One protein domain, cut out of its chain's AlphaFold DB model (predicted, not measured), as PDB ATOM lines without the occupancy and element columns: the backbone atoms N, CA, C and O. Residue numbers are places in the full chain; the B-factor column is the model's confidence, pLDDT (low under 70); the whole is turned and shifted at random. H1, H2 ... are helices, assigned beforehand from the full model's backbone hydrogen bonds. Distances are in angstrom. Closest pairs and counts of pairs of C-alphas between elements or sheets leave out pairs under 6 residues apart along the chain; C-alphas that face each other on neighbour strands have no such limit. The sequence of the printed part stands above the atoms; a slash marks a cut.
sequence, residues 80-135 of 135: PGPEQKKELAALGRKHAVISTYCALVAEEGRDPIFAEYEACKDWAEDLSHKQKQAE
ATOM      1  N   PRO A  80     101.472 250.690 188.141       82.19
ATOM      2  CA  PRO A  80     101.011 250.412 189.487       82.19
ATOM      3  C   PRO A  80     100.255 251.625 190.035       82.19
ATOM      4  O   PRO A  80     100.585 252.782 189.742       82.19
ATOM      5  N   GLY A  81      99.217 251.347 190.819       84.81
ATOM      6  CA  GLY A  81      98.424 252.366 191.496       84.81
ATOM      7  C   GLY A  81      99.248 253.165 192.515       84.81
ATOM      8  O   GLY A  81     100.349 252.761 192.894       84.81
ATOM      9  N   PRO A  82      98.725 254.301 193.007       84.19
ATOM     10  CA  PRO A  82      99.437 255.144 193.966       84.19
ATOM     11  C   PRO A  82      99.779 254.409 195.271       84.19
ATOM     12  O   PRO A  82     100.835 254.655 195.847       84.19
ATOM     13  N   GLU A  83      98.928 253.487 195.727       87.00
ATOM     14  CA  GLU A  83      99.199 252.662 196.913       87.00
ATOM     15  C   GLU A  83     100.321 251.648 196.669       87.00
ATOM     16  O   GLU A  83     101.258 251.568 197.456       87.00
ATOM     17  N   GLN A  84     100.299 250.970 195.520       87.75
ATOM     18  CA  GLN A  84     101.336 250.013 195.117       87.75
ATOM     19  C   GLN A  84     102.701 250.691 194.957       87.75
ATOM     20  O   GLN A  84     103.718 250.137 195.362       87.75
ATOM     21  N   LYS A  85     102.745 251.931 194.444       87.44
ATOM     22  CA  LYS A  85     103.985 252.725 194.396       87.44
ATOM     23  C   LYS A  85     104.531 253.038 195.794       87.44
ATOM     24  O   LYS A  85     105.741 252.985 196.000       87.44
ATOM     25  N   LYS A  86     103.659 253.362 196.757       88.62
ATOM     26  CA  LYS A  86     104.068 253.601 198.154       88.62
ATOM     27  C   LYS A  86     104.613 252.329 198.796       88.62
ATOM     28  O   LYS A  86     105.630 252.389 199.481       88.62
ATOM     29  N   GLU A  87     103.960 251.198 198.559       89.31
ATOM     30  CA  GLU A  87     104.408 249.898 199.054       89.31
ATOM     31  C   GLU A  87     105.743 249.484 198.424       89.31
ATOM     32  O   GLU A  87     106.656 249.100 199.148       89.31
ATOM     33  N   LEU A  88     105.915 249.674 197.113       89.19
ATOM     34  CA  LEU A  88     107.185 249.433 196.426       89.19
ATOM     35  C   LEU A  88     108.314 250.297 197.003       89.19
ATOM     36  O   LEU A  88     109.407 249.801 197.266       89.19
ATOM     37  N   ALA A  89     108.044 251.577 197.274       88.56
ATOM     38  CA  ALA A  89     109.005 252.457 197.933       88.56
ATOM     39  C   ALA A  89     109.329 251.996 199.366       88.56
ATOM     40  O   ALA A  89     110.473 252.102 199.806       88.56
ATOM     41  N   ALA A  90     108.347 251.463 200.099       90.44
ATOM     42  CA  ALA A  90     108.568 250.887 201.423       90.44
ATOM     43  C   ALA A  90     109.406 249.598 201.359       90.44
ATOM     44  O   ALA A  90     110.305 249.422 202.181       90.44
ATOM     45  N   LEU A  91     109.166 248.732 200.370       89.62
ATOM     46  CA  LEU A  91     109.965 247.533 200.110       89.62
ATOM     47  C   LEU A  91     111.402 247.889 199.711       89.62
ATOM     48  O   LEU A  91     112.338 247.307 200.252       89.62
ATOM     49  N   GLY A  92     111.593 248.903 198.865       88.19
ATOM     50  CA  GLY A  92     112.917 249.407 198.491       88.19
ATOM     51  C   GLY A  92     113.723 249.950 199.677       88.19
ATOM     52  O   GLY A  92     114.942 249.822 199.698       88.19
ATOM     53  N   ARG A  93     113.062 250.495 200.710       90.00
ATOM     54  CA  ARG A  93     113.734 250.901 201.961       90.00
ATOM     55  C   ARG A  93     114.160 249.715 202.826       90.00
ATOM     56  O   ARG A  93     115.117 249.842 203.582       90.00
ATOM     57  N   LYS A  94     113.435 248.596 202.758       88.62
ATOM     58  CA  LYS A  94     113.716 247.381 203.539       88.62
ATOM     59  C   LYS A  94     114.741 246.474 202.863       88.62
ATOM     60  O   LYS A  94     115.501 245.800 203.551       88.62
ATOM     61  N   HIS A  95     114.765 246.456 201.532       88.88
ATOM     62  CA  HIS A  95     115.586 245.543 200.748       88.88
ATOM     63  C   HIS A  95     116.394 246.310 199.699       88.88
ATOM     64  O   HIS A  95     115.839 246.842 198.736       88.88
ATOM     65  N   ALA A  96     117.722 246.304 199.855       87.25
ATOM     66  CA  ALA A  96     118.641 246.982 198.941       87.25
ATOM     67  C   ALA A  96     118.486 246.508 197.486       87.25
ATOM     68  O   ALA A  96     118.507 247.330 196.580       87.25
ATOM     69  N   VAL A  97     118.226 245.212 197.261       88.19
ATOM     70  CA  VAL A  97     118.005 244.634 195.919       88.19
ATOM     71  C   VAL A  97     116.832 245.309 195.199       88.19
ATOM     72  O   VAL A  97     116.959 245.705 194.044       88.19
ATOM     73  N   ILE A  98     115.711 245.512 195.897       89.00
ATOM     74  CA  ILE A  98     114.518 246.168 195.343       89.00
ATOM     75  C   ILE A  98     114.809 247.645 195.053       89.00
ATOM     76  O   ILE A  98     114.386 248.175 194.026       89.00
ATOM     77  N   SER A  99     115.567 248.310 195.929       89.12
ATOM     78  CA  SER A  99     116.024 249.686 195.715       89.12
ATOM     79  C   SER A  99     116.913 249.811 194.473       89.12
ATOM     80  O   SER A  99     116.699 250.727 193.681       89.12
ATOM     81  N   THR A 100     117.878 248.906 194.289       90.19
ATOM     82  CA  THR A 100     118.758 248.884 193.116       90.19
ATOM     83  C   THR A 100     117.956 248.653 191.844       90.19
ATOM     84  O   THR A 100     118.120 249.397 190.882       90.19
ATOM     85  N   TYR A 101     117.027 247.694 191.855       88.19
ATOM     86  CA  TYR A 101     116.157 247.444 190.710       88.19
ATOM     87  C   TYR A 101     115.315 248.678 190.348       88.19
ATOM     88  O   TYR A 101     115.269 249.087 189.190       88.19
ATOM     89  N   CYS A 102     114.706 249.339 191.338       87.12
ATOM     90  CA  CYS A 102     113.941 250.566 191.104       87.12
ATOM     91  C   CYS A 102     114.806 251.709 190.545       87.12
ATOM     92  O   CYS A 102     114.310 252.502 189.745       87.12
ATOM     93  N   ALA A 103     116.077 251.802 190.948       88.00
ATOM     94  CA  ALA A 103     117.009 252.785 190.403       88.00
ATOM     95  C   ALA A 103     117.332 252.501 188.928       88.00
ATOM     96  O   ALA A 103     117.258 253.421 188.121       88.00
ATOM     97  N   LEU A 104     117.580 251.239 188.560       87.44
ATOM     98  CA  LEU A 104     117.795 250.835 187.163       87.44
ATOM     99  C   LEU A 104     116.579 251.162 186.286       87.44
ATOM    100  O   LEU A 104     116.714 251.696 185.189       87.44
ATOM    101  N   VAL A 105     115.369 250.907 186.790       86.62
ATOM    102  CA  VAL A 105     114.125 251.276 186.096       86.62
ATOM    103  C   VAL A 105     114.004 252.798 185.915       86.62
ATOM    104  O   VAL A 105     113.553 253.267 184.869       86.62
ATOM    105  N   ALA A 106     114.426 253.581 186.912       86.31
ATOM    106  CA  ALA A 106     114.433 255.039 186.827       86.31
ATOM    107  C   ALA A 106     115.506 255.572 185.858       86.31
ATOM    108  O   ALA A 106     115.253 256.569 185.180       86.31
ATOM    109  N   GLU A 107     116.663 254.910 185.743       86.00
ATOM    110  CA  GLU A 107     117.696 255.221 184.741       86.00
ATOM    111  C   GLU A 107     117.199 254.996 183.308       86.00
ATOM    112  O   GLU A 107     117.528 255.774 182.413       86.00
ATOM    113  N   GLU A 108     116.324 254.008 183.087       82.69
ATOM    114  CA  GLU A 108     115.609 253.842 181.813       82.69
ATOM    115  C   GLU A 108     114.568 254.950 181.546       82.69
ATOM    116  O   GLU A 108     113.966 254.996 180.470       82.69
ATOM    117  N   GLY A 109     114.347 255.860 182.502       80.06
ATOM    118  CA  GLY A 109     113.442 257.000 182.368       80.06
ATOM    119  C   GLY A 109     111.963 256.642 182.500       80.06
ATOM    120  O   GLY A 109     111.107 257.407 182.045       80.06
ATOM    121  N   ARG A 110     111.634 255.492 183.108       81.19
ATOM    122  CA  ARG A 110     110.252 255.010 183.247       81.19
ATOM    123  C   ARG A 110     109.851 254.754 184.698       81.19
ATOM    124  O   ARG A 110     110.672 254.569 185.587       81.19
ATOM    125  N   ASP A 111     108.539 254.726 184.922       82.69
ATOM    126  CA  ASP A 111     107.968 254.206 186.166       82.69
ATOM    127  C   ASP A 111     108.053 252.666 186.181       82.69
ATOM    128  O   ASP A 111     107.889 252.044 185.121       82.69
ATOM    129  N   PRO A 112     108.178 252.039 187.365       84.19
ATOM    130  CA  PRO A 112     107.971 250.604 187.509       84.19
ATOM    131  C   PRO A 112     106.591 250.179 187.009       84.19
ATOM    132  O   PRO A 112     105.614 250.916 187.172       84.19
ATOM    133  N   ILE A 113     106.504 248.992 186.413       86.00
ATOM    134  CA  ILE A 113     105.237 248.395 185.960       86.00
ATOM    135  C   ILE A 113     104.636 247.483 187.033       86.00
ATOM    136  O   ILE A 113     105.310 247.072 187.975       86.00
ATOM    137  N   PHE A 114     103.355 247.141 186.896       84.81
ATOM    138  CA  PHE A 114     102.657 246.291 187.860       84.81
ATOM    139  C   PHE A 114     103.344 244.929 188.047       84.81
ATOM    140  O   PHE A 114     103.552 244.513 189.181       84.81
ATOM    141  N   ALA A 115     103.797 244.294 186.962       83.00
ATOM    142  CA  ALA A 115     104.533 243.031 187.046       83.00
ATOM    143  C   ALA A 115     105.865 243.136 187.817       83.00
ATOM    144  O   ALA A 115     106.294 242.162 188.427       83.00
ATOM    145  N   GLU A 116     106.525 244.297 187.801       85.75
ATOM    146  CA  GLU A 116     107.758 244.522 188.571       85.75
ATOM    147  C   GLU A 116     107.453 244.703 190.054       85.75
ATOM    148  O   GLU A 116     108.191 244.207 190.898       85.75
ATOM    149  N   TYR A 117     106.343 245.375 190.371       88.19
ATOM    150  CA  TYR A 117     105.843 245.461 191.739       88.19
ATOM    151  C   TYR A 117     105.505 244.070 192.298       88.19
ATOM    152  O   TYR A 117     105.964 243.750 193.393       88.19
ATOM    153  N   GLU A 118     104.774 243.236 191.547       88.19
ATOM    154  CA  GLU A 118     104.476 241.857 191.961       88.19
ATOM    155  C   GLU A 118     105.762 241.053 192.171       88.19
ATOM    156  O   GLU A 118     105.938 240.459 193.227       88.19
ATOM    157  N   ALA A 119     106.726 241.132 191.248       87.44
ATOM    158  CA  ALA A 119     108.003 240.434 191.400       87.44
ATOM    159  C   ALA A 119     108.815 240.902 192.625       87.44
ATOM    160  O   ALA A 119     109.432 240.086 193.311       87.44
ATOM    161  N   CYS A 120     108.805 242.204 192.932       87.31
ATOM    162  CA  CYS A 120     109.448 242.740 194.135       87.31
ATOM    163  C   CYS A 120     108.774 242.240 195.416       87.31
ATOM    164  O   CYS A 120     109.457 241.971 196.407       87.31
ATOM    165  N   LYS A 121     107.443 242.127 195.401       89.44
ATOM    166  CA  LYS A 121     106.664 241.618 196.525       89.44
ATOM    167  C   LYS A 121     106.919 240.126 196.742       89.44
ATOM    168  O   LYS A 121     107.294 239.753 197.849       89.44
ATOM    169  N   ASP A 122     106.816 239.320 195.689       89.88
ATOM    170  CA  ASP A 122     107.061 237.875 195.731       89.88
ATOM    171  C   ASP A 122     108.467 237.573 196.263       89.88
ATOM    172  O   ASP A 122     108.646 236.729 197.137       89.88
ATOM    173  N   TRP A 123     109.479 238.319 195.803       89.94
ATOM    174  CA  TRP A 123     110.847 238.154 196.290       89.94
ATOM    175  C   TRP A 123     110.991 238.484 197.784       89.94
ATOM    176  O   TRP A 123     111.697 237.781 198.511       89.94
ATOM    177  N   ALA A 124     110.334 239.548 198.258       88.44
ATOM    178  CA  ALA A 124     110.367 239.932 199.668       88.44
ATOM    179  C   ALA A 124     109.656 238.898 200.558       88.44
ATOM    180  O   ALA A 124     110.145 238.576 201.645       88.44
ATOM    181  N   GLU A 125     108.533 238.348 200.088       88.25
ATOM    182  CA  GLU A 125     107.808 237.267 200.759       88.25
ATOM    183  C   GLU A 125     108.658 235.989 200.820       88.25
ATOM    184  O   GLU A 125     108.864 235.452 201.913       88.25
ATOM    185  N   ASP A 126     109.254 235.568 199.701       87.81
ATOM    186  CA  ASP A 126     110.157 234.413 199.623       87.81
ATOM    187  C   ASP A 126     111.355 234.542 200.574       87.81
ATOM    188  O   ASP A 126     111.739 233.578 201.246       87.81
ATOM    189  N   LEU A 127     111.953 235.735 200.666       85.62
ATOM    190  CA  LEU A 127     113.055 235.993 201.592       85.62
ATOM    191  C   LEU A 127     112.599 235.841 203.049       85.62
ATOM    192  O   LEU A 127     113.288 235.205 203.847       85.62
ATOM    193  N   SER A 128     111.426 236.382 203.388       81.94
ATOM    194  CA  SER A 128     110.869 236.292 204.741       81.94
ATOM    195  C   SER A 128     110.538 234.849 205.143       81.94
ATOM    196  O   SER A 128     110.764 234.452 206.288       81.94
ATOM    197  N   HIS A 129     110.061 234.037 204.194       82.44
ATOM    198  CA  HIS A 129     109.795 232.617 204.406       82.44
ATOM    199  C   HIS A 129     111.081 231.824 204.637       82.44
ATOM    200  O   HIS A 129     111.130 231.014 205.560       82.44
ATOM    201  N   LYS A 130     112.135 232.090 203.859       80.19
ATOM    202  CA  LYS A 130     113.445 231.446 204.042       80.19
ATOM    203  C   LYS A 130     114.090 231.803 205.378       80.19
ATOM    204  O   LYS A 130     114.658 230.927 206.019       80.19
ATOM    205  N   GLN A 131     113.976 233.057 205.817       76.62
ATOM    206  CA  GLN A 131     114.495 233.487 207.119       76.62
ATOM    207  C   GLN A 131     113.795 232.765 208.277       76.62
ATOM    208  O   GLN A 131     114.475 232.260 209.157       76.62
ATOM    209  N   LYS A 132     112.464 232.614 208.223       75.19
ATOM    210  CA  LYS A 132     111.688 231.877 209.240       75.19
ATOM    211  C   LYS A 132     111.955 230.371 209.288       75.19
ATOM    212  O   LYS A 132     111.617 229.741 210.278       75.19
ATOM    213  N   GLN A 133     112.462 229.779 208.209       71.81
ATOM    214  CA  GLN A 133     112.797 228.349 208.151       71.81
ATOM    215  C   GLN A 133     114.231 228.053 208.604       71.81
ATOM    216  O   GLN A 133     114.566 226.894 208.834       71.81
ATOM    217  N   ALA A 134     115.082 229.079 208.670       65.88
ATOM    218  CA  ALA A 134     116.467 228.977 209.117       65.88
ATOM    219  C   ALA A 134     116.640 229.270 210.621       65.88
ATOM    220  O   ALA A 134     117.754 229.153 211.131       65.88
ATOM    221  N   GLU A 135     115.555 229.663 211.292       55.38
ATOM    222  CA  GLU A 135     115.429 229.901 212.737       55.38
ATOM    223  C   GLU A 135     114.829 228.670 213.430       55.38
ATOM    224  O   GLU A 135     115.327 228.313 214.522       55.38
TER     225      GLU A 135
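Overview. This is residues 80 to 135 of the 135 residues of an uncharacterized protein of Desulfobulbaceae bacterium DB1 (UniProt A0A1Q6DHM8). A long helix, H3, has a shorter helix, H1, packed slantwise on residues 117 to 124, while its far end, with residues 128 to 135, sticks out as a free arm. The third helix, H2, makes a V-shaped corner with H1 and runs the opposite way to H3, its line nearly along that of H3. The printed part has 56 residues with three named helices, in the order H1, H2, H3, and no named strand; the class is all helix. It is only just compact, close to loose, with a radius of gyration of the C-alphas of 11.9 A, and spans 40 by 20 by 17 A, the arm adding to the length.

Arrangement. Begin with H3, residues 114 to 133. With its residues 117 to 124 alone it touches H1, residues 82 to 94; look at Leu 88 and Tyr 117, whose C-alphas are the closest at 6.3 A. These two helices run the same way at a steep tilt of 40 degrees. Next find H2, residues 96 to 107, which touches H1 only at the corner by their link, closest at the C-alphas of Gly 92 and Ser 99, 4.2 A apart; H2 touches H1 with residues 98 to 102 alone, and H1 touches H2 with residues 89 to 93 alone. Their tilt is steep, 53 degrees, opposite ways. H2 and H3 are close but not clearly touching, with the C-alphas of Ile 98 and Cys 120 closest at 6.2 A, and they run opposite ways at a shallow tilt of 13 degrees. In H1, H2 and H3 every O i to N i+4 pair is within hydrogen-bond range.

Along the chain. Find C-alpha 114 at (102.657, 246.291, 187.860); from there H3 runs 28.9 A to C-alpha 133 at (112.797, 228.349, 208.151). H1 starts at C-alpha 82, (99.437, 255.144, 193.966), and measures 18.9 A; H2 measures 16.4 A.

Size, cuts and confidence. The C-alphas of Gly 109 and Glu 135 are the two farthest apart, 40.8 A. Without residues 128 to 135 the body spans 28 by 21 by 16 A. The printed part has no cut; the link from H1 to H2 is tight and that from H2 to H3, six residues, is short. The mean pLDDT of the printed part is 85.2, and residues 134 to 135 are under 70.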